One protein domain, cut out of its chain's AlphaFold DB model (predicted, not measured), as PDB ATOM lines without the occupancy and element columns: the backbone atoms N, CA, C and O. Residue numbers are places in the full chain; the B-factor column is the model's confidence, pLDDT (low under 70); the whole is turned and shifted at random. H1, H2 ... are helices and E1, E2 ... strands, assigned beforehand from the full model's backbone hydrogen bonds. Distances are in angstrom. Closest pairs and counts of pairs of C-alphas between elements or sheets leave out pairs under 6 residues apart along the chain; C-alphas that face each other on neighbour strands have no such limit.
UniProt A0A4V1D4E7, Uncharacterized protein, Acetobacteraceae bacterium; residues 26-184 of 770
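This is residues 26 to 184 of the 770 residues of an uncharacterized protein of Acetobacteraceae bacterium (UniProt A0A4V1D4E7). Three long helices, H3, H4 and H5, form an up-and-down bundle at one end of the longest axis, and the other end is a less regular half in which H2 packs on a small strand hairpin, E1 and E2, while the long unnamed stretch of residues 61 to 93 loops round H2. E3 lies beside H3 where the two halves meet, and the short H1 is set away from the bundle. The printed part has 159 residues, with three named strands followed by five named helices in the order E1 E2 E3 H1 H2 H3 H4 H5; the sheet E1 - E2 is antiparallel and the class is mostly helix. The whole is compact, with a radius of gyration of the C-alphas of 15.5 A and spans of 48 by 35 by 28 A.

E1 is residues 33 to 35, beginning at C-alpha 33 (171.269, 170.024, 89.674). E2 is residues 38 to 40, and E3 is residues 45 to 48. H1 is residues 57 to 60. H2, residues 94 to 105, is 16.9 A long. H3, residues 115 to 131, begins at C-alpha 115 (166.078, 147.596, 91.748) and is 24.4 A long. H4, residues 138 to 158, is 30.1 A long. H5, residues 163 to 183, is 30.3 A long and ends at C-alpha 183 (138.731, 166.216, 99.170).

In the bundle, H3 and H4 form a helical hairpin: they touch, opposite ways at a shallow tilt of 21 degrees, the closest C-alphas being those of Pro 115 and Tyr 158, 6.1 A apart. H4 and H5, also a helical hairpin, touch at a shallow tilt of 24 degrees, opposite ways, closest at the C-alphas of Ala 155 and Lys 166, 5.6 A. H3 and H5 touch and run the same way at 19 degrees, a shallow tilt, with the C-alphas of Met 119 and Leu 165 closest at 6.0 A. The closest C-alphas of E3 and H3 are those of Phe 45 and Gly 124, 5.6 A apart. E3 pairs with no named strand, but its residues 45 to 46 pair antiparallel with residues 26 to 27, and its residues 47 to 48 pair parallel with residues 66 to 67. H2 and H3 are close but not clearly touching, closest at the C-alphas of Tyr 100 and Phe 117, 6.2 A. The closest C-alphas of E2 and H2 are those of Ile 40 and Ser 105, 4.5 A apart. E1 and E2 form an antiparallel hairpin, with N 33 and O 40 at 2.9 A and N 38 and O 35 at 2.9 A, within hydrogen-bond range. H1 touches no helix. Every O i to N i+4 pair is within range in H2, H4 and H5, and 12 of 13 are in H3; H1 is too short for such a pair, and its 1 O i to N i+3 pair is not within range.

The two C-alphas farthest apart are those of Pro 74 and Ala 182, 48.2 A. The printed part, residues 26 to 184, has no cut. The link from H1 to H2, 33 residues, is long. The mean pLDDT of the printed part is 90.3, and residues 52 to 61 are under 70.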
ATOM      1  N   TRP A  26     163.904 169.228  99.231       93.12
ATOM      2  CA  TRP A  26     163.268 168.619  98.067       93.12
ATOM      3  C   TRP A  26     163.689 169.341  96.780       93.12
ATOM      4  O   TRP A  26     163.526 170.560  96.673       93.12
ATOM      5  N   ILE A  27     164.222 168.594  95.813       94.88
ATOM      6  CA  ILE A  27     164.499 169.065  94.450       94.88
ATOM      7  C   ILE A  27     163.264 168.760  93.599       94.88
ATOM      8  O   ILE A  27     162.829 167.609  93.533       94.88
ATOM      9  N   LYS A  28     162.666 169.779  92.972       93.88
ATOM     10  CA  LYS A  28     161.388 169.631  92.250       93.88
ATOM     11  C   LYS A  28     161.552 168.869  90.928       93.88
ATOM     12  O   LYS A  28     162.645 168.783  90.371       93.88
ATOM     13  N   ALA A  29     160.446 168.344  90.407       93.44
ATOM     14  CA  ALA A  29     160.382 167.824  89.041       93.44
ATOM     15  C   ALA A  29     160.847 168.889  88.026       93.44
ATOM     16  O   ALA A  29     160.531 170.069  88.179       93.44
ATOM     17  N   GLY A  30     161.622 168.485  87.020       89.75
ATOM     18  CA  GLY A  30     162.228 169.364  86.013       89.75
ATOM     19  C   GLY A  30     163.337 170.297  86.522       89.75
ATOM     20  O   GLY A  30     163.925 171.025  85.726       89.75
ATOM     21  N   GLN A  31     163.650 170.302  87.824       92.44
ATOM     22  CA  GLN A  31     164.764 171.078  88.361       92.44
ATOM     23  C   GLN A  31     166.077 170.310  88.168       92.44
ATOM     24  O   GLN A  31     166.279 169.258  88.774       92.44
ATOM     25  N   SER A  32     166.989 170.873  87.376       91.31
ATOM     26  CA  SER A  32     168.332 170.318  87.194       91.31
ATOM     27  C   SER A  32     169.285 170.699  88.335       91.31
ATOM     28  O   SER A  32     169.197 171.797  88.891       91.31
ATOM     29  N   ILE A  33     170.214 169.802  88.675       92.56
ATOM     30  CA  ILE A  33     171.269 170.024  89.674       92.56
ATOM     31  C   ILE A  33     172.523 169.199  89.353       92.56
ATOM     32  O   ILE A  33     172.431 168.100  88.811       92.56
ATOM     33  N   GLU A  34     173.697 169.723  89.704       93.00
ATOM     34  CA  GLU A  34     174.974 169.013  89.599       93.00
ATOM     35  C   GLU A  34     175.432 168.511  90.977       93.00
ATOM     36  O   GLU A  34     175.443 169.269  91.948       93.00
ATOM     37  N   ILE A  35     175.819 167.234  91.056       91.44
ATOM     38  CA  ILE A  35     176.355 166.586  92.261       91.44
ATOM     39  C   ILE A  35     177.641 165.837  91.890       91.44
ATOM     40  O   ILE A  35     177.592 164.859  91.141       91.44
ATOM     41  N   GLU A  36     178.789 166.274  92.418       86.75
ATOM     42  CA  GLU A  36     180.105 165.634  92.211       86.75
ATOM     43  C   GLU A  36     180.418 165.322  90.728       86.75
ATOM     44  O   GLU A  36     180.811 164.204  90.373       86.75
ATOM     45  N   GLY A  37     180.175 166.291  89.834       86.19
ATOM     46  CA  GLY A  37     180.348 166.151  88.381       86.19
ATOM     47  C   GLY A  37     179.238 165.372  87.661       86.19
ATOM     48  O   GLY A  37     179.378 165.050  86.484       86.19
ATOM     49  N   THR A  38     178.145 165.028  88.348       91.12
ATOM     50  CA  THR A  38     176.985 164.330  87.770       91.12
ATOM     51  C   THR A  38     175.818 165.301  87.634       91.12
ATOM     52  O   THR A  38     175.262 165.737  88.641       91.12
ATOM     53  N   ILE A  39     175.420 165.625  86.403       93.38
ATOM     54  CA  ILE A  39     174.239 166.457  86.133       93.38
ATOM     55  C   ILE A  39     172.994 165.566  86.161       93.38
ATOM     56  O   ILE A  39     172.883 164.629  85.373       93.38
ATOM     57  N   ILE A  40     172.051 165.866  87.051       94.19
ATOM     58  CA  ILE A  40     170.729 165.237  87.103       94.19
ATOM     59  C   ILE A  40     169.724 166.282  86.627       94.19
ATOM     60  O   ILE A  40     169.616 167.349  87.228       94.19
ATOM     61  N   THR A  41     169.023 166.010  85.527       91.44
ATOM     62  CA  THR A  41     168.176 167.005  84.846       91.44
ATOM     63  C   THR A  41     166.748 167.086  85.384       91.44
ATOM     64  O   THR A  41     166.111 168.128  85.243       91.44
ATOM     65  N   ASP A  42     166.264 166.023  86.030       89.44
ATOM     66  CA  ASP A  42     164.926 165.926  86.615       89.44
ATOM     67  C   ASP A  42     165.003 165.437  88.072       89.44
ATOM     68  O   ASP A  42     165.558 164.372  88.345       89.44
ATOM     69  N   GLY A  43     164.458 166.229  88.999       91.88
ATOM     70  CA  GLY A  43     164.571 166.037  90.445       91.88
ATOM     71  C   GLY A  43     163.689 164.928  91.026       91.88
ATOM     72  O   GLY A  43     163.864 163.745  90.744       91.88
ATOM     73  N   MET A  44     162.756 165.321  91.897       95.69
ATOM     74  CA  MET A  44     161.924 164.450  92.741       95.69
ATOM     75  C   MET A  44     162.695 163.637  93.802       95.69
ATOM     76  O   MET A  44     162.346 162.494  94.098       95.69
ATOM     77  N   PHE A  45     163.737 164.215  94.401       95.50
ATOM     78  CA  PHE A  45     164.489 163.596  95.501       95.50
ATOM     79  C   PHE A  45     164.874 164.607  96.587       95.50
ATOM     80  O   PHE A  45     164.833 165.822  96.377       95.50
ATOM     81  N   TYR A  46     165.267 164.095  97.756       93.19
ATOM     82  CA  TYR A  46     165.805 164.899  98.852       93.19
ATOM     83  C   TYR A  46     167.335 164.968  98.785       93.19
ATOM     84  O   TYR A  46     168.000 163.943  98.639       93.19
ATOM     85  N   LEU A  47     167.881 166.175  98.932       92.81
ATOM     86  CA  LEU A  47     169.313 166.479  98.958       92.81
ATOM     87  C   LEU A  47     169.662 167.257 100.234       92.81
ATOM     88  O   LEU A  47     168.906 168.139 100.637       92.81
ATOM     89  N   GLY A  48     170.805 166.975 100.853       89.44
ATOM     90  CA  GLY A  48     171.298 167.726 102.012       89.44
ATOM     91  C   GLY A  48     172.747 167.391 102.352       89.44
ATOM     92  O   GLY A  48     173.349 166.514 101.742       89.44
ATOM     93  N   GLU A  49     173.307 168.078 103.338       87.06
ATOM     94  CA  GLU A  49     174.679 167.905 103.815       87.06
ATOM     95  C   GLU A  49     174.661 167.768 105.344       87.06
ATOM     96  O   GLU A  49     174.623 168.750 106.089       87.06
ATOM     97  N   ILE A  50     174.604 166.518 105.813       78.88
ATOM     98  CA  ILE A  50     174.318 166.181 107.212       78.88
ATOM     99  C   ILE A  50     175.474 165.349 107.789       78.88
ATOM    100  O   ILE A  50     175.662 164.201 107.372       78.88
ATOM    101  N   PRO A  51     176.253 165.877 108.753       73.56
ATOM    102  CA  PRO A  51     177.412 165.178 109.303       73.56
ATOM    103  C   PRO A  51     177.076 163.814 109.922       73.56
ATOM    104  O   PRO A  51     176.126 163.687 110.697       73.56
ATOM    105  N   ARG A  52     177.930 162.809 109.663       61.38
ATOM    106  CA  ARG A  52     177.806 161.425 110.180       61.38
ATOM    107  C   ARG A  52     177.587 161.337 111.697       61.38
ATOM    108  O   ARG A  52     176.887 160.442 112.156       61.38
ATOM    109  N   ASN A  53     178.162 162.275 112.453       56.41
ATOM    110  CA  ASN A  53     178.148 162.288 113.919       56.41
ATOM    111  C   ASN A  53     176.963 163.068 114.523       56.41
ATOM    112  O   ASN A  53     176.924 163.270 115.735       56.41
ATOM    113  N   SER A  54     175.999 163.512 113.708       57.75
ATOM    114  CA  SER A  54     174.702 163.959 114.219       57.75
ATOM    115  C   SER A  54     174.024 162.796 114.956       57.75
ATOM    116  O   SER A  54     173.783 161.737 114.370       57.75
ATOM    117  N   THR A  55     173.687 163.005 116.232       48.66
ATOM    118  CA  THR A  55     173.034 162.028 117.125       48.66
ATOM    119  C   THR A  55     171.628 161.599 116.679       48.66
ATOM    120  O   THR A  55     171.009 160.762 117.333       48.66
ATOM    121  N   THR A  56     171.138 162.129 115.557       53.59
ATOM    122  CA  THR A  56     169.802 161.901 114.995       53.59
ATOM    123  C   THR A  56     169.782 161.381 113.547       53.59
ATOM    124  O   THR A  56     168.702 161.097 113.024       53.59
ATOM    125  N   SER A  57     170.937 161.196 112.889       51.28
ATOM    126  CA  SER A  57     171.027 161.083 111.413       51.28
ATOM    127  C   SER A  57     170.095 160.057 110.736       51.28
ATOM    128  O   SER A  57     169.484 160.381 109.720       51.28
ATOM    129  N   LEU A  58     169.928 158.856 111.303       48.44
ATOM    130  CA  LEU A  58     169.072 157.793 110.743       48.44
ATOM    131  C   LEU A  58     167.575 157.918 111.081       48.44
ATOM    132  O   LEU A  58     166.754 157.314 110.392       48.44
ATOM    133  N   LYS A  59     167.202 158.663 112.132       50.91
ATOM    134  CA  LYS A  59     165.794 158.821 112.553       50.91
ATOM    135  C   LYS A  59     165.114 160.041 111.937       50.91
ATOM    136  O   LYS A  59     163.925 159.969 111.644       50.91
ATOM    137  N   ASP A  60     165.853 161.124 111.708       57.69
ATOM    138  CA  ASP A  60     165.249 162.405 111.318       57.69
ATOM    139  C   ASP A  60     165.146 162.576 109.788       57.69
ATOM    140  O   ASP A  60     164.291 163.313 109.278       57.69
ATOM    141  N   PHE A  61     166.014 161.898 109.027       68.94
ATOM    142  CA  PHE A  61     166.266 162.255 107.627       68.94
ATOM    143  C   PHE A  61     165.993 161.170 106.579       68.94
ATOM    144  O   PHE A  61     165.898 161.536 105.411       68.94
ATOM    145  N   GLY A  62     165.750 159.919 106.979       80.12
ATOM    146  CA  GLY A  62     165.223 158.852 106.114       80.12
ATOM    147  C   GLY A  62     166.223 158.215 105.124       80.12
ATOM    148  O   GLY A  62     167.234 158.824 104.771       80.12
ATOM    149  N   PRO A  63     165.964 156.969 104.669       88.69
ATOM    150  CA  PRO A  63     166.845 156.223 103.755       88.69
ATOM    151  C   PRO A  63     166.985 156.844 102.351       88.69
ATOM    152  O   PRO A  63     167.920 156.508 101.623       88.69
ATOM    153  N   GLU A  64     166.061 157.721 101.960       91.25
ATOM    154  CA  GLU A  64     166.007 158.399 100.661       91.25
ATOM    155  C   GLU A  64     166.975 159.582 100.493       91.25
ATOM    156  O   GLU A  64     167.158 160.056  99.369       91.25
ATOM    157  N   LEU A  65     167.543 160.114 101.583       91.62
ATOM    158  CA  LEU A  65     168.311 161.357 101.530       91.62
ATOM    159  C   LEU A  65     169.639 161.166 100.791       91.62
ATOM    160  O   LEU A  65     170.538 160.479 101.278       91.62
ATOM    161  N   ILE A  66     169.820 161.898  99.690       93.69
ATOM    162  CA  ILE A  66     171.137 162.104  99.088       93.69
ATOM    163  C   ILE A  66     171.926 163.038 100.010       93.69
ATOM    164  O   ILE A  66     171.714 164.250 100.029       93.69
ATOM    165  N   ASN A  67     172.811 162.456 100.818       90.50
ATOM    166  CA  ASN A  67     173.649 163.183 101.764       90.50
ATOM    167  C   ASN A  67     175.045 163.444 101.173       90.50
ATOM    168  O   ASN A  67     175.809 162.505 100.943       90.50
ATOM    169  N   LEU A  68     175.373 164.718 100.957       90.00
ATOM    170  CA  LEU A  68     176.643 165.192 100.397       90.00
ATOM    171  C   LEU A  68     177.820 165.093 101.378       90.00
ATOM    172  O   LEU A  68     178.964 165.040 100.947       90.00
ATOM    173  N   ALA A  69     177.562 164.963 102.684       87.94
ATOM    174  CA  ALA A  69     178.604 164.741 103.693       87.94
ATOM    175  C   ALA A  69     179.145 163.288 103.711       87.94
ATOM    176  O   ALA A  69     179.816 162.875 104.661       87.94
ATOM    177  N   LEU A  70     178.805 162.476 102.703       88.94
ATOM    178  CA  LEU A  70     179.220 161.083 102.568       88.94
ATOM    179  C   LEU A  70     180.076 160.897 101.315       88.94
ATOM    180  O   LEU A  70     179.665 161.270 100.224       88.94
ATOM    181  N   ASP A  71     181.215 160.220 101.472       92.44
ATOM    182  CA  ASP A  71     182.165 159.958 100.384       92.44
ATOM    183  C   ASP A  71     181.488 159.333  99.145       92.44
ATOM    184  O   ASP A  71     180.779 158.321  99.251       92.44
ATOM    185  N   ILE A  72     181.753 159.907  97.970       94.19
ATOM    186  CA  ILE A  72     181.300 159.438  96.653       94.19
ATOM    187  C   ILE A  72     182.546 159.067  95.840       94.19
ATOM    188  O   ILE A  72     183.456 159.873  95.672       94.19
ATOM    189  N   ALA A  73     182.613 157.836  95.331       93.69
ATOM    190  CA  ALA A  73     183.745 157.389  94.516       93.69
ATOM    191  C   ALA A  73     183.732 158.052  93.122       93.69
ATOM    192  O   ALA A  73     182.666 158.445  92.646       93.69
ATOM    193  N   PRO A  74     184.868 158.121  92.402       90.56
ATOM    194  CA  PRO A  74     184.886 158.615  91.022       90.56
ATOM    195  C   PRO A  74     184.152 157.688  90.035       90.56
ATOM    196  O   PRO A  74     183.650 158.155  89.019       90.56
ATOM    197  N   LEU A  75     184.054 156.384  90.328       89.44
ATOM    198  CA  LEU A  75     183.413 155.380  89.471       89.44
ATOM    199  C   LEU A  75     182.394 154.534  90.249       89.44
ATOM    200  O   LEU A  75     182.593 154.214  91.422       89.44
ATOM    201  N   GLY A  76     181.316 154.140  89.568       88.94
ATOM    202  CA  GLY A  76     180.262 153.275  90.100       88.94
ATOM    203  C   GLY A  76     179.393 152.710  88.976       88.94
ATOM    204  O   GLY A  76     178.994 153.443  88.074       88.94
ATOM    205  N   GLN A  77     179.111 151.406  89.015       89.50
ATOM    206  CA  GLN A  77     178.303 150.710  88.004       89.50
ATOM    207  C   GLN A  77     176.931 150.359  88.583       89.50
ATOM    208  O   GLN A  77     176.845 149.594  89.544       89.50
ATOM    209  N   PHE A  78     175.860 150.906  87.999       89.50
ATOM    210  CA  PHE A  78     174.501 150.724  88.521       89.50
ATOM    211  C   PHE A  78     173.844 149.390  88.150       89.50
ATOM    212  O   PHE A  78     172.807 149.052  88.714       89.50
ATOM    213  N   THR A  79     174.414 148.649  87.198       89.81
ATOM    214  CA  THR A  79     173.946 147.317  86.774       89.81
ATOM    215  C   THR A  79     174.444 146.195  87.683       89.81
ATOM    216  O   THR A  79     173.903 145.093  87.671       89.81
ATOM    217  N   MET A  80     175.463 146.465  88.503       88.00
ATOM    218  CA  MET A  80     175.878 145.570  89.579       88.00
ATOM    219  C   MET A  80     174.972 145.761  90.795       88.00
ATOM    220  O   MET A  80     174.553 146.878  91.090       88.00
ATOM    221  N   ARG A  81     174.725 144.683  91.545       85.56
ATOM    222  CA  ARG A  81     173.993 144.758  92.812       85.56
ATOM    223  C   ARG A  81     174.823 145.519  93.849       85.56
ATOM    224  O   ARG A  81     175.873 145.042  94.268       85.56
ATOM    225  N   GLN A  82     174.334 146.686  94.257       84.75
ATOM    226  CA  GLN A  82     174.915 147.548  95.291       84.75
ATOM    227  C   GLN A  82     174.077 147.534  96.584       84.75
ATOM    228  O   GLN A  82     174.489 148.121  97.581       84.75
ATOM    229  N   THR A  83     172.897 146.895  96.576       85.81
ATOM    230  CA  THR A  83     171.903 147.006  97.654       85.81
ATOM    231  C   THR A  83     171.491 145.689  98.332       85.81
ATOM    232  O   THR A  83     171.473 144.600  97.739       85.81
ATOM    233  N   GLY A  84     171.125 145.816  99.615       80.75
ATOM    234  CA  GLY A  84     170.460 144.790 100.424       80.75
ATOM    235  C   GLY A  84     168.928 144.903 100.403       80.75
ATOM    236  O   GLY A  84     168.359 145.690  99.654       80.75
ATOM    237  N   ASN A  85     168.250 144.118 101.249       75.62
ATOM    238  CA  ASN A  85     166.781 144.000 101.240       75.62
ATOM    239  C   ASN A  85     166.040 145.293 101.641       75.62
ATOM    240  O   ASN A  85     164.956 145.545 101.125       75.62
ATOM    241  N   ASN A  86     166.635 146.102 102.525       82.62
ATOM    242  CA  ASN A  86     166.141 147.420 102.936       82.62
ATOM    243  C   ASN A  86     167.186 148.469 102.519       82.62
ATOM    244  O   ASN A  86     168.127 148.713 103.274       82.62
ATOM    245  N   PRO A  87     167.112 149.012 101.292       91.12
ATOM    246  CA  PRO A  87     168.168 149.851 100.741       91.12
ATOM    247  C   PRO A  87     168.083 151.295 101.256       91.12
ATOM    248  O   PRO A  87     167.001 151.836 101.463       91.12
ATOM    249  N   SER A  88     169.236 151.931 101.442       90.12
ATOM    250  CA  SER A  88     169.376 153.269 102.029       90.12
ATOM    251  C   SER A  88     170.585 153.958 101.407       90.12
ATOM    252  O   SER A  88     171.640 153.335 101.278       90.12
ATOM    253  N   TYR A  89     170.463 155.232 101.019       91.75
ATOM    254  CA  TYR A  89     171.580 155.985 100.433       91.75
ATOM    255  C   TYR A  89     172.754 156.137 101.414       91.75
ATOM    256  O   TYR A  89     173.925 156.132 101.015       91.75
ATOM    257  N   GLN A  90     172.450 156.231 102.713       88.44
ATOM    258  CA  GLN A  90     173.454 156.321 103.768       88.44
ATOM    259  C   GLN A  90     174.341 155.068 103.814       88.44
ATOM    260  O   GLN A  90     175.560 155.199 103.938       88.44
ATOM    261  N   ASP A  91     173.751 153.889 103.617       88.38
ATOM    262  CA  ASP A  91     174.421 152.589 103.752       88.38
ATOM    263  C   ASP A  91     175.114 152.114 102.459       88.38
ATOM    264  O   ASP A  91     175.872 151.143 102.477       88.38
ATOM    265  N   LEU A  92     174.912 152.812 101.333       92.19
ATOM    266  CA  LEU A  92     175.655 152.560 100.096       92.19
ATOM    267  C   LEU A  92     177.160 152.798 100.298       92.19
ATOM    268  O   LEU A  92     177.582 153.822 100.837       92.19
ATOM    269  N   ALA A  93     177.996 151.909  99.759       93.56
ATOM    270  CA  ALA A  93     179.424 152.182  99.600       93.56
ATOM    271  C   ALA A  93     179.654 153.419  98.694       93.56
ATOM    272  O   ALA A  93     178.784 153.743  97.880       93.56
ATOM    273  N   PRO A  94     180.821 154.092  98.741       95.19
ATOM    274  CA  PRO A  94     181.094 155.266  97.899       95.19
ATOM    275  C   PRO A  94     180.899 155.026  96.389       95.19
ATOM    276  O   PRO A  94     180.423 155.911  95.675       95.19
ATOM    277  N   SER A  95     181.204 153.817  95.905       94.81
ATOM    278  CA  SER A  95     180.914 153.357  94.537       94.81
ATOM    279  C   SER A  95     179.417 153.160  94.275       94.81
ATOM    280  O   SER A  95     178.933 153.515  93.202       94.81
ATOM    281  N   GLY A  96     178.669 152.658  95.260       95.25
ATOM    282  CA  GLY A  96     177.210 152.554  95.227       95.25
ATOM    283  C   GLY A  96     176.525 153.922  95.161       95.25
ATOM    284  O   GLY A  96     175.595 154.093  94.377       95.25
ATOM    285  N   ARG A  97     177.024 154.929  95.896       96.00
ATOM    286  CA  ARG A  97     176.520 156.315  95.819       96.00
ATOM    287  C   ARG A  97     176.754 156.928  94.436       96.00
ATOM    288  O   ARG A  97     175.817 157.457  93.845       96.00
ATOM    289  N   ARG A  98     177.958 156.771  93.864       96.38
ATOM    290  CA  ARG A  98     178.246 157.176  92.471       96.38
ATOM    291  C   ARG A  98     177.344 156.454  91.466       96.38
ATOM    292  O   ARG A  98     176.836 157.088  90.547       96.38
ATOM    293  N   ALA A  99     177.123 155.151  91.649       95.81
ATOM    294  CA  ALA A  99     176.230 154.364  90.804       95.81
ATOM    295  C   ALA A  99     174.773 154.863  90.878       95.81
ATOM    296  O   ALA A  99     174.136 155.006  89.839       95.81
ATOM    297  N   TYR A 100     174.272 155.195  92.073       96.69
ATOM    298  CA  TYR A 100     172.934 155.763  92.263       96.69
ATOM    299  C   TYR A 100     172.775 157.126  91.577       96.69
ATOM    300  O   TYR A 100     171.825 157.323  90.825       96.69
ATOM    301  N   LEU A 101     173.734 158.044  91.763       96.44
ATOM    302  CA  LEU A 101     173.732 159.350  91.091       96.44
ATOM    303  C   LEU A 101     173.774 159.205  89.561       96.44
ATOM    304  O   LEU A 101     173.045 159.899  88.856       96.44
ATOM    305  N   HIS A 102     174.569 158.263  89.044       94.75
ATOM    306  CA  HIS A 102     174.603 157.967  87.613       94.75
ATOM    307  C   HIS A 102     173.280 157.354  87.113       94.75
ATOM    308  O   HIS A 102     172.805 157.702  86.040       94.75
ATOM    309  N   TRP A 103     172.628 156.487  87.889       96.38
ATOM    310  CA  TRP A 103     171.299 155.966  87.544       96.38
ATOM    311  C   TRP A 103     170.218 157.064  87.518       96.38
ATOM    312  O   TRP A 103     169.347 157.043  86.643       96.38
ATOM    313  N   LEU A 104     170.298 158.051  88.423       95.94
ATOM    314  CA  LEU A 104     169.434 159.236  88.401       95.94
ATOM    315  C   LEU A 104     169.659 160.080  87.134       95.94
ATOM    316  O   LEU A 104     168.680 160.465  86.496       95.94
ATOM    317  N   SER A 105     170.913 160.326  86.729       94.00
ATOM    318  CA  SER A 105     171.204 161.103  85.511       94.00
ATOM    319  C   SER A 105     170.825 160.381  84.213       94.00
ATOM    320  O   SER A 105     170.429 161.034  83.252       94.00
ATOM    321  N   GLN A 106     170.835 159.044  84.197       91.00
ATOM    322  CA  GLN A 106     170.341 158.213  83.084       91.00
ATOM    323  C   GLN A 106     168.800 158.064  83.067       91.00
ATOM    324  O   GLN A 106     168.256 157.090  82.542       91.00
ATOM    325  N   GLY A 107     168.070 159.005  83.676       87.06
ATOM    326  CA  GLY A 107     166.611 159.098  83.582       87.06
ATOM    327  C   GLY A 107     165.826 158.013  84.325       87.06
ATOM    328  O   GLY A 107     164.647 157.834  84.037       87.06
ATOM    329  N   ARG A 108     166.434 157.284  85.276       93.81
ATOM    330  CA  ARG A 108     165.734 156.354  86.194       93.81
ATOM    331  C   ARG A 108     164.946 155.212  85.519       93.81
ATOM    332  O   ARG A 108     163.938 154.750  86.066       93.81
ATOM    333  N   ARG A 109     165.345 154.759  84.320       94.25
ATOM    334  CA  ARG A 109     164.621 153.716  83.541       94.25
ATOM    335  C   ARG A 109     165.478 152.557  83.021       94.25
ATOM    336  O   ARG A 109     164.954 151.698  82.318       94.25
ATOM    337  N   HIS A 110     166.766 152.487  83.360       92.38
ATOM    338  CA  HIS A 110     167.639 151.414  82.870       92.38
ATOM    339  C   HIS A 110     167.201 150.032  83.393       92.38
ATOM    340  O   HIS A 110     167.210 149.790  84.606       92.38
ATOM    341  N   THR A 111     166.855 149.114  82.485       89.81
ATOM    342  CA  THR A 111     166.260 147.800  82.799       89.81
ATOM    343  C   THR A 111     167.164 146.898  83.621       89.81
ATOM    344  O   THR A 111     166.648 146.146  84.437       89.81
ATOM    345  N   ASP A 112     168.485 147.010  83.474       90.44
ATOM    346  CA  ASP A 112     169.435 146.161  84.211       90.44
ATOM    347  C   ASP A 112     169.957 146.799  85.505       90.44
ATOM    348  O   ASP A 112     170.749 146.184  86.213       90.44
ATOM    349  N   ALA A 113     169.528 148.021  85.848       92.56
ATOM    350  CA  ALA A 113     169.962 148.664  87.088       92.56
ATOM    351  C   ALA A 113     169.470 147.899  88.329       92.56
ATOM    352  O   ALA A 113     168.406 147.267  88.286       92.56
ATOM    353  N   ASP A 114     170.215 147.985  89.433       91.19
ATOM    354  CA  ASP A 114     169.821 147.415  90.723       91.19
ATOM    355  C   ASP A 114     168.445 147.978  91.159       91.19
ATOM    356  O   ASP A 114     168.307 149.195  91.338       91.19
ATOM    357  N   PRO A 115     167.404 147.135  91.340       91.06
ATOM    358  CA  PRO A 115     166.078 147.596  91.748       91.06
ATOM    359  C   PRO A 115     166.056 148.267  93.132       91.06
ATOM    360  O   PRO A 115     165.104 148.989  93.433       91.06
ATOM    361  N   GLY A 116     167.085 148.085  93.968       92.88
ATOM    362  CA  GLY A 116     167.217 148.814  95.228       92.88
ATOM    363  C   GLY A 116     167.413 150.324  95.049       92.88
ATOM    364  O   GLY A 116     166.998 151.088  95.916       92.88
ATOM    365  N   PHE A 117     167.938 150.788  93.909       95.56
ATOM    366  CA  PHE A 117     167.987 152.220  93.593       95.56
ATOM    367  C   PHE A 117     166.594 152.802  93.343       95.56
ATOM    368  O   PHE A 117     166.240 153.832  93.916       95.56
ATOM    369  N   ALA A 118     165.761 152.095  92.574       95.44
ATOM    370  CA  ALA A 118     164.365 152.475  92.381       95.44
ATOM    371  C   ALA A 118     163.575 152.473  93.705       95.44
ATOM    372  O   ALA A 118     162.658 153.273  93.866       95.44
ATOM    373  N   MET A 119     163.964 151.630  94.670       94.81
ATOM    374  CA  MET A 119     163.402 151.622  96.025       94.81
ATOM    375  C   MET A 119     163.840 152.830  96.874       94.81
ATOM    376  O   MET A 119     162.976 153.488  97.447       94.81
ATOM    377  N   ILE A 120     165.139 153.167  96.921       95.31
ATOM    378  CA  ILE A 120     165.642 154.371  97.624       95.31
ATOM    379  C   ILE A 120     164.938 155.625  97.093       95.31
ATOM    380  O   ILE A 120     164.472 156.461  97.866       95.31
ATOM    381  N   PHE A 121     164.808 155.729  95.771       96.62
ATOM    382  CA  PHE A 121     164.115 156.838  95.126       96.62
ATOM    383  C   PHE A 121     162.610 156.847  95.444       96.62
ATOM    384  O   PHE A 121     162.059 157.889  95.803       96.62
ATOM    385  N   PHE A 122     161.948 155.684  95.409       96.56
ATOM    386  CA  PHE A 122     160.545 155.547  95.809       96.56
ATOM    387  C   PHE A 122     160.288 156.000  97.255       96.56
ATOM    388  O   PHE A 122     159.274 156.649  97.498       96.56
ATOM    389  N   TYR A 123     161.193 155.730  98.203       94.25
ATOM    390  CA  TYR A 123     161.054 156.216  99.581       94.25
ATOM    391  C   TYR A 123     160.988 157.753  99.659       94.25
ATOM    392  O   TYR A 123     160.231 158.290 100.469       94.25
ATOM    393  N   GLY A 124     161.682 158.464  98.763       94.19
ATOM    394  CA  GLY A 124     161.573 159.920  98.622       94.19
ATOM    395  C   GLY A 124     160.219 160.378  98.086       94.19
ATOM    396  O   GLY A 124     159.635 161.313  98.635       94.19
ATOM    397  N   LEU A 125     159.681 159.687  97.079       96.25
ATOM    398  CA  LEU A 125     158.330 159.944  96.561       96.25
ATOM    399  C   LEU A 125     157.256 159.675  97.634       96.25
ATOM    400  O   LEU A 125     156.349 160.487  97.824       96.25
ATOM    401  N   GLU A 126     157.383 158.564  98.368       94.62
ATOM    402  CA  GLU A 126     156.495 158.169  99.469       94.62
ATOM    403  C   GLU A 126     156.515 159.208 100.593       94.62
ATOM    404  O   GLU A 126     155.458 159.716 100.973       94.62
ATOM    405  N   ARG A 127     157.705 159.614 101.063       91.69
ATOM    406  CA  ARG A 127     157.831 160.688 102.055       91.69
ATOM    407  C   ARG A 127     157.218 161.985 101.551       91.69
ATOM    408  O   ARG A 127     156.396 162.550 102.266       91.69
ATOM    409  N   ARG A 128     157.539 162.432 100.329       93.25
ATOM    410  CA  ARG A 128     157.024 163.699  99.786       93.25
ATOM    411  C   ARG A 128     155.498 163.738  99.801       93.25
ATOM    412  O   ARG A 128     154.929 164.702 100.313       93.25
ATOM    413  N   VAL A 129     154.842 162.690  99.298       94.12
ATOM    414  CA  VAL A 129     153.373 162.569  99.257       94.12
ATOM    415  C   VAL A 129     152.762 162.561 100.661       94.12
ATOM    416  O   VAL A 129     151.739 163.208 100.885       94.12
ATOM    417  N   LEU A 130     153.372 161.869 101.625       90.75
ATOM    418  CA  LEU A 130     152.857 161.791 102.997       90.75
ATOM    419  C   LEU A 130     153.091 163.078 103.800       90.75
ATOM    420  O   LEU A 130     152.226 163.466 104.581       90.75
ATOM    421  N   THR A 131     154.213 163.770 103.582       88.56
ATOM    422  CA  THR A 131     154.556 165.029 104.267       88.56
ATOM    423  C   THR A 131     154.065 166.285 103.541       88.56
ATOM    424  O   THR A 131     154.345 167.391 103.996       88.56
ATOM    425  N   THR A 132     153.367 166.154 102.405       91.12
ATOM    426  CA  THR A 132     152.759 167.307 101.718       91.12
ATOM    427  C   THR A 132     151.728 167.967 102.655       91.12
ATOM    428  O   THR A 132     150.873 167.244 103.182       91.12
ATOM    429  N   PRO A 133     151.775 169.299 102.874       90.19
ATOM    430  CA  PRO A 133     150.770 170.016 103.658       90.19
ATOM    431  C   PRO A 133     149.336 169.778 103.165       90.19
ATOM    432  O   PRO A 133     149.106 169.468 101.995       90.19
ATOM    433  N   ARG A 134     148.372 169.905 104.082       90.31
ATOM    434  CA  ARG A 134     146.943 169.651 103.852       90.31
ATOM    435  C   ARG A 134     146.134 170.900 104.229       90.31
ATOM    436  O   ARG A 134     146.455 171.483 105.266       90.31
ATOM    437  N   PRO A 135     145.091 171.285 103.468       90.75
ATOM    438  CA  PRO A 135     144.662 170.713 102.183       90.75
ATOM    439  C   PRO A 135     145.691 170.941 101.060       90.75
ATOM    440  O   PRO A 135     146.608 171.745 101.209       90.75
ATOM    441  N   LEU A 136     145.560 170.207  99.951       92.31
ATOM    442  CA  LEU A 136     146.440 170.371  98.787       92.31
ATOM    443  C   LEU A 136     146.099 171.648  98.010       92.31
ATOM    444  O   LEU A 136     144.947 171.849  97.629       92.31
ATOM    445  N   ASP A 137     147.113 172.454  97.705       94.50
ATOM    446  CA  ASP A 137     147.015 173.576  96.772       94.50
ATOM    447  C   ASP A 137     147.242 173.140  95.310       94.50
ATOM    448  O   ASP A 137     147.583 171.991  95.011       94.50
ATOM    449  N   ALA A 138     147.037 174.068  94.370       94.00
ATOM    450  CA  ALA A 138     147.170 173.797  92.938       94.00
ATOM    451  C   ALA A 138     148.589 173.337  92.541       94.00
ATOM    452  O   ALA A 138     148.728 172.463  91.682       94.00
ATOM    453  N   GLU A 139     149.634 173.876  93.183       94.50
ATOM    454  CA  GLU A 139     151.017 173.451  92.942       94.50
ATOM    455  C   GLU A 139     151.245 172.010  93.420       94.50
ATOM    456  O   GLU A 139     151.773 171.188  92.670       94.50
ATOM    457  N   SER A 140     150.776 171.662  94.620       94.69
ATOM    458  CA  SER A 140     150.890 170.304  95.152       94.69
ATOM    459  C   SER A 140     150.080 169.294  94.336       94.69
ATOM    460  O   SER A 140     150.533 168.169  94.146       94.69
ATOM    461  N   ILE A 141     148.916 169.674  93.793       94.62
ATOM    462  CA  ILE A 141     148.123 168.825  92.882       94.62
ATOM    463  C   ILE A 141     148.884 168.562  91.569       94.62
ATOM    464  O   ILE A 141     148.888 167.429  91.071       94.62
ATOM    465  N   ALA A 142     149.557 169.577  91.018       95.88
ATOM    466  CA  ALA A 142     150.399 169.420  89.835       95.88
ATOM    467  C   ALA A 142     151.624 168.532  90.128       95.88
ATOM    468  O   ALA A 142     151.884 167.581  89.388       95.88
ATOM    469  N   GLU A 143     152.322 168.759  91.245       96.00
ATOM    470  CA  GLU A 143     153.456 167.930  91.671       96.00
ATOM    471  C   GLU A 143     153.041 166.470  91.907       96.00
ATOM    472  O   GLU A 143     153.694 165.550  91.418       96.00
ATOM    473  N   TRP A 144     151.908 166.238  92.575       96.38
ATOM    474  CA  TRP A 144     151.333 164.903  92.758       96.38
ATOM    475  C   TRP A 144     151.023 164.210  91.432       96.38
ATOM    476  O   TRP A 144     151.197 162.997  91.317       96.38
ATOM    477  N   SER A 145     150.593 164.961  90.419       96.69
ATOM    478  CA  SER A 145     150.333 164.413  89.087       96.69
ATOM    479  C   SER A 145     151.623 163.936  88.410       96.69
ATOM    480  O   SER A 145     151.625 162.870  87.793       96.69
ATOM    481  N   LEU A 146     152.731 164.666  88.586       97.50
ATOM    482  CA  LEU A 146     154.062 164.283  88.095       97.50
ATOM    483  C   LEU A 146     154.636 163.090  88.876       97.50
ATOM    484  O   LEU A 146     155.068 162.112  88.266       97.50
ATOM    485  N   ILE A 147     154.544 163.097  90.211       97.88
ATOM    486  CA  ILE A 147     154.937 161.960  91.061       97.88
ATOM    487  C   ILE A 147     154.148 160.700  90.667       97.88
ATOM    488  O   ILE A 147     154.726 159.626  90.524       97.88
ATOM    489  N   ALA A 148     152.841 160.809  90.413       97.94
ATOM    490  CA  ALA A 148     152.021 159.676  89.982       97.94
ATOM    491  C   ALA A 148     152.397 159.130  88.589       97.94
ATOM    492  O   ALA A 148     152.169 157.947  88.324       97.94
ATOM    493  N   GLN A 149     152.958 159.951  87.696       97.56
ATOM    494  CA  GLN A 149     153.523 159.493  86.420       97.56
ATOM    495  C   GLN A 149     154.859 158.771  86.638       97.56
ATOM    496  O   GLN A 149     155.046 157.666  86.122       97.56
ATOM    497  N   GLU A 150     155.748 159.339  87.457       97.50
ATOM    498  CA  GLU A 150     157.041 158.742  87.809       97.50
ATOM    499  C   GLU A 150     156.866 157.369  88.478       97.50
ATOM    500  O   GLU A 150     157.452 156.384  88.032       97.50
ATOM    501  N   LEU A 151     155.973 157.273  89.470       98.06
ATOM    502  CA  LEU A 151     155.602 156.028  90.148       98.06
ATOM    503  C   LEU A 151     155.157 154.936  89.159       98.06
ATOM    504  O   LEU A 151     155.617 153.797  89.243       98.06
ATOM    505  N   LYS A 152     154.302 155.271  88.184       97.56
ATOM    506  CA  LYS A 152     153.867 154.323  87.141       97.56
ATOM    507  C   LYS A 152     155.027 153.888  86.242       97.56
ATOM    508  O   LYS A 152     155.124 152.706  85.917       97.56
ATOM    509  N   GLY A 153     155.920 154.812  85.879       96.69
ATOM    510  CA  GLY A 153     157.125 154.513  85.100       96.69
ATOM    511  C   GLY A 153     158.078 153.557  85.824       96.69
ATOM    512  O   GLY A 153     158.530 152.572  85.240       96.69
ATOM    513  N   LEU A 154     158.321 153.790  87.117       96.50
ATOM    514  CA  LEU A 154     159.125 152.903  87.965       96.50
ATOM    515  C   LEU A 154     158.485 151.517  88.113       96.50
ATOM    516  O   LEU A 154     159.181 150.510  87.997       96.50
ATOM    517  N   ALA A 155     157.166 151.442  88.319       96.19
ATOM    518  CA  ALA A 155     156.454 150.168  88.408       96.19
ATOM    519  C   ALA A 155     156.528 149.360  87.102       96.19
ATOM    520  O   ALA A 155     156.693 148.140  87.161       96.19
ATOM    521  N   ALA A 156     156.460 150.018  85.940       96.38
ATOM    522  CA  ALA A 156     156.590 149.362  84.641       96.38
ATOM    523  C   ALA A 156     157.991 148.752  84.431       96.38
ATOM    524  O   ALA A 156     158.101 147.595  84.026       96.38
ATOM    525  N   VAL A 157     159.061 149.489  84.758       96.06
ATOM    526  CA  VAL A 157     160.447 149.022  84.556       96.06
ATOM    527  C   VAL A 157     160.908 148.040  85.640       96.06
ATOM    528  O   VAL A 157     161.522 147.021  85.328       96.06
ATOM    529  N   TYR A 158     160.626 148.315  86.915       94.94
ATOM    530  CA  TYR A 158     161.217 147.590  88.050       94.94
ATOM    531  C   TYR A 158     160.238 146.664  88.784       94.94
ATOM    532  O   TYR A 158     160.675 145.752  89.487       94.94
ATOM    533  N   GLY A 159     158.923 146.839  88.616       92.44
ATOM    534  CA  GLY A 159     157.910 146.129  89.408       92.44
ATOM    535  C   GLY A 159     157.858 144.611  89.195       92.44
ATOM    536  O   GLY A 159     157.355 143.896  90.059       92.44
ATOM    537  N   HIS A 160     158.401 144.100  88.085       92.75
ATOM    538  CA  HIS A 160     158.549 142.658  87.854       92.75
ATOM    539  C   HIS A 160     159.789 142.054  88.548       92.75
ATOM    540  O   HIS A 160     159.820 140.851  88.784       92.75
ATOM    541  N   ARG A 161     160.784 142.880  88.917       91.88
ATOM    542  CA  ARG A 161     162.012 142.465  89.631       91.88
ATOM    543  C   ARG A 161     161.982 142.791  91.128       91.88
ATOM    544  O   ARG A 161     162.797 142.268  91.879       91.88
ATOM    545  N   SER A 162     161.048 143.635  91.577       90.81
ATOM    546  CA  SER A 162     160.836 143.956  92.992       90.81
ATOM    547  C   SER A 162     159.345 144.038  93.332       90.81
ATOM    548  O   SER A 162     158.680 145.049  93.095       90.81
ATOM    549  N   LEU A 163     158.823 142.962  93.930       90.56
ATOM    550  CA  LEU A 163     157.434 142.887  94.400       90.56
ATOM    551  C   LEU A 163     157.148 143.887  95.530       90.56
ATOM    552  O   LEU A 163     156.064 144.463  95.567       90.56
ATOM    553  N   SER A 164     158.130 144.141  96.404       90.88
ATOM    554  CA  SER A 164     158.024 145.148  97.469       90.88
ATOM    555  C   SER A 164     157.844 146.555  96.886       90.88
ATOM    556  O   SER A 164     156.926 147.272  97.279       90.88
ATOM    557  N   LEU A 165     158.630 146.913  95.859       93.56
ATOM    558  CA  LEU A 165     158.501 148.198  95.167       93.56
ATOM    559  C   LEU A 165     157.145 148.310  94.460       93.56
ATOM    560  O   LEU A 165     156.463 149.322  94.591       93.56
ATOM    561  N   LYS A 166     156.722 147.253  93.752       95.44
ATOM    562  CA  LYS A 166     155.409 147.196  93.093       95.44
ATOM    563  C   LYS A 166     154.265 147.401  94.093       95.44
ATOM    564  O   LYS A 166     153.372 148.203  93.834       95.44
ATOM    565  N   GLY A 167     154.306 146.716  95.238       95.69
ATOM    566  CA  GLY A 167     153.315 146.850  96.308       95.69
ATOM    567  C   GLY A 167     153.315 148.238  96.955       95.69
ATOM    568  O   GLY A 167     152.251 148.826  97.135       95.69
ATOM    569  N   GLY A 168     154.493 148.798  97.250       95.25
ATOM    570  CA  GLY A 168     154.644 150.166  97.757       95.25
ATOM    571  C   GLY A 168     154.051 151.208  96.810       95.25
ATOM    572  O   GLY A 168     153.209 152.005  97.220       95.25
ATOM    573  N   ILE A 169     154.404 151.137  95.522       97.56
ATOM    574  CA  ILE A 169     153.872 152.026  94.482       97.56
ATOM    575  C   ILE A 169     152.346 151.915  94.374       97.56
ATOM    576  O   ILE A 169     151.673 152.944  94.358       97.56
ATOM    577  N   SER A 170     151.787 150.699  94.331       97.25
ATOM    578  CA  SER A 170     150.330 150.511  94.272       97.25
ATOM    579  C   SER A 170     149.623 151.158  95.465       97.25
ATOM    580  O   SER A 170     148.696 151.940  95.260       97.25
ATOM    581  N   ARG A 171     150.098 150.911  96.695       96.06
ATOM    582  CA  ARG A 171     149.516 151.500  97.917       96.06
ATOM    583  C   ARG A 171     149.592 153.026  97.913       96.06
ATOM    584  O   ARG A 171     148.624 153.682  98.293       96.06
ATOM    585  N   LEU A 172     150.710 153.603  97.468       96.88
ATOM    586  CA  LEU A 172     150.882 155.056  97.415       96.88
ATOM    587  C   LEU A 172     149.969 155.703  96.362       96.88
ATOM    588  O   LEU A 172     149.326 156.714  96.640       96.88
ATOM    589  N   LEU A 173     149.851 155.100  95.175       97.88
ATOM    590  CA  LEU A 173     148.933 155.560  94.127       97.88
ATOM    591  C   LEU A 173     147.464 155.452  94.561       97.88
ATOM    592  O   LEU A 173     146.667 156.345  94.260       97.88
ATOM    593  N   GLU A 174     147.098 154.393  95.287       95.94
ATOM    594  CA  GLU A 174     145.774 154.255  95.897       95.94
ATOM    595  C   GLU A 174     145.524 155.327  96.954       95.94
ATOM    596  O   GLU A 174     144.482 155.975  96.903       95.94
ATOM    597  N   TRP A 175     146.485 155.583  97.847       95.50
ATOM    598  CA  TRP A 175     146.404 156.663  98.832       95.50
ATOM    599  C   TRP A 175     146.198 158.034  98.177       95.50
ATOM    600  O   TRP A 175     145.288 158.765  98.565       95.50
ATOM    601  N   MET A 176     146.986 158.370  97.151       96.12
ATOM    602  CA  MET A 176     146.870 159.645  96.430       96.12
ATOM    603  C   MET A 176     145.501 159.804  95.760       96.12
ATOM    604  O   MET A 176     144.879 160.866  95.851       96.12
ATOM    605  N   ARG A 177     145.017 158.740  95.105       95.44
ATOM    606  CA  ARG A 177     143.695 158.701  94.467       95.44
ATOM    607  C   ARG A 177     142.574 158.870  95.485       95.44
ATOM    608  O   ARG A 177     141.625 159.597  95.221       95.44
ATOM    609  N   ASP A 178     142.688 158.199  96.619       95.75
ATOM    610  CA  ASP A 178     141.666 158.152  97.658       95.75
ATOM    611  C   ASP A 178     141.597 159.452  98.458       95.75
ATOM    612  O   ASP A 178     140.503 159.913  98.763       95.75
ATOM    613  N   TYR A 179     142.741 160.094  98.711       95.12
ATOM    614  CA  TYR A 179     142.781 161.454  99.242       95.12
ATOM    615  C   TYR A 179     142.042 162.419  98.301       95.12
ATOM    616  O   TYR A 179     141.088 163.070  98.716       95.12
ATOM    617  N   ARG A 180     142.408 162.439  97.008       94.62
ATOM    618  CA  ARG A 180     141.729 163.265  95.991       94.62
ATOM    619  C   ARG A 180     140.226 162.980  95.923       94.62
ATOM    620  O   ARG A 180     139.452 163.915  95.806       94.62
ATOM    621  N   LEU A 181     139.822 161.716  96.029       94.88
ATOM    622  CA  LEU A 181     138.420 161.290  96.006       94.88
ATOM    623  C   LEU A 181     137.595 161.815  97.193       94.88
ATOM    624  O   LEU A 181     136.392 161.998  97.044       94.88
ATOM    625  N   ALA A 182     138.223 162.029  98.351       95.38
ATOM    626  CA  ALA A 182     137.567 162.531  99.557       95.38
ATOM    627  C   ALA A 182     137.632 164.062  99.710       95.38
ATOM    628  O   ALA A 182     136.843 164.615 100.467       95.38
ATOM    629  N   THR A 183     138.551 164.755  99.025       94.12
ATOM    630  CA  THR A 183     138.731 166.216  99.170       94.12
ATOM    631  C   THR A 183     138.318 167.049  97.959       94.12
ATOM    632  O   THR A 183     138.294 168.269  98.055       94.12
ATOM    633  N   ASP A 184     138.084 166.433  96.802       93.56
ATOM    634  CA  ASP A 184     137.713 167.125  95.564       93.56
ATOM    635  C   ASP A 184     136.217 166.891  95.272       93.56
ATOM    636  O   ASP A 184     135.848 165.758  94.941       93.56
TER     637      ASP A 184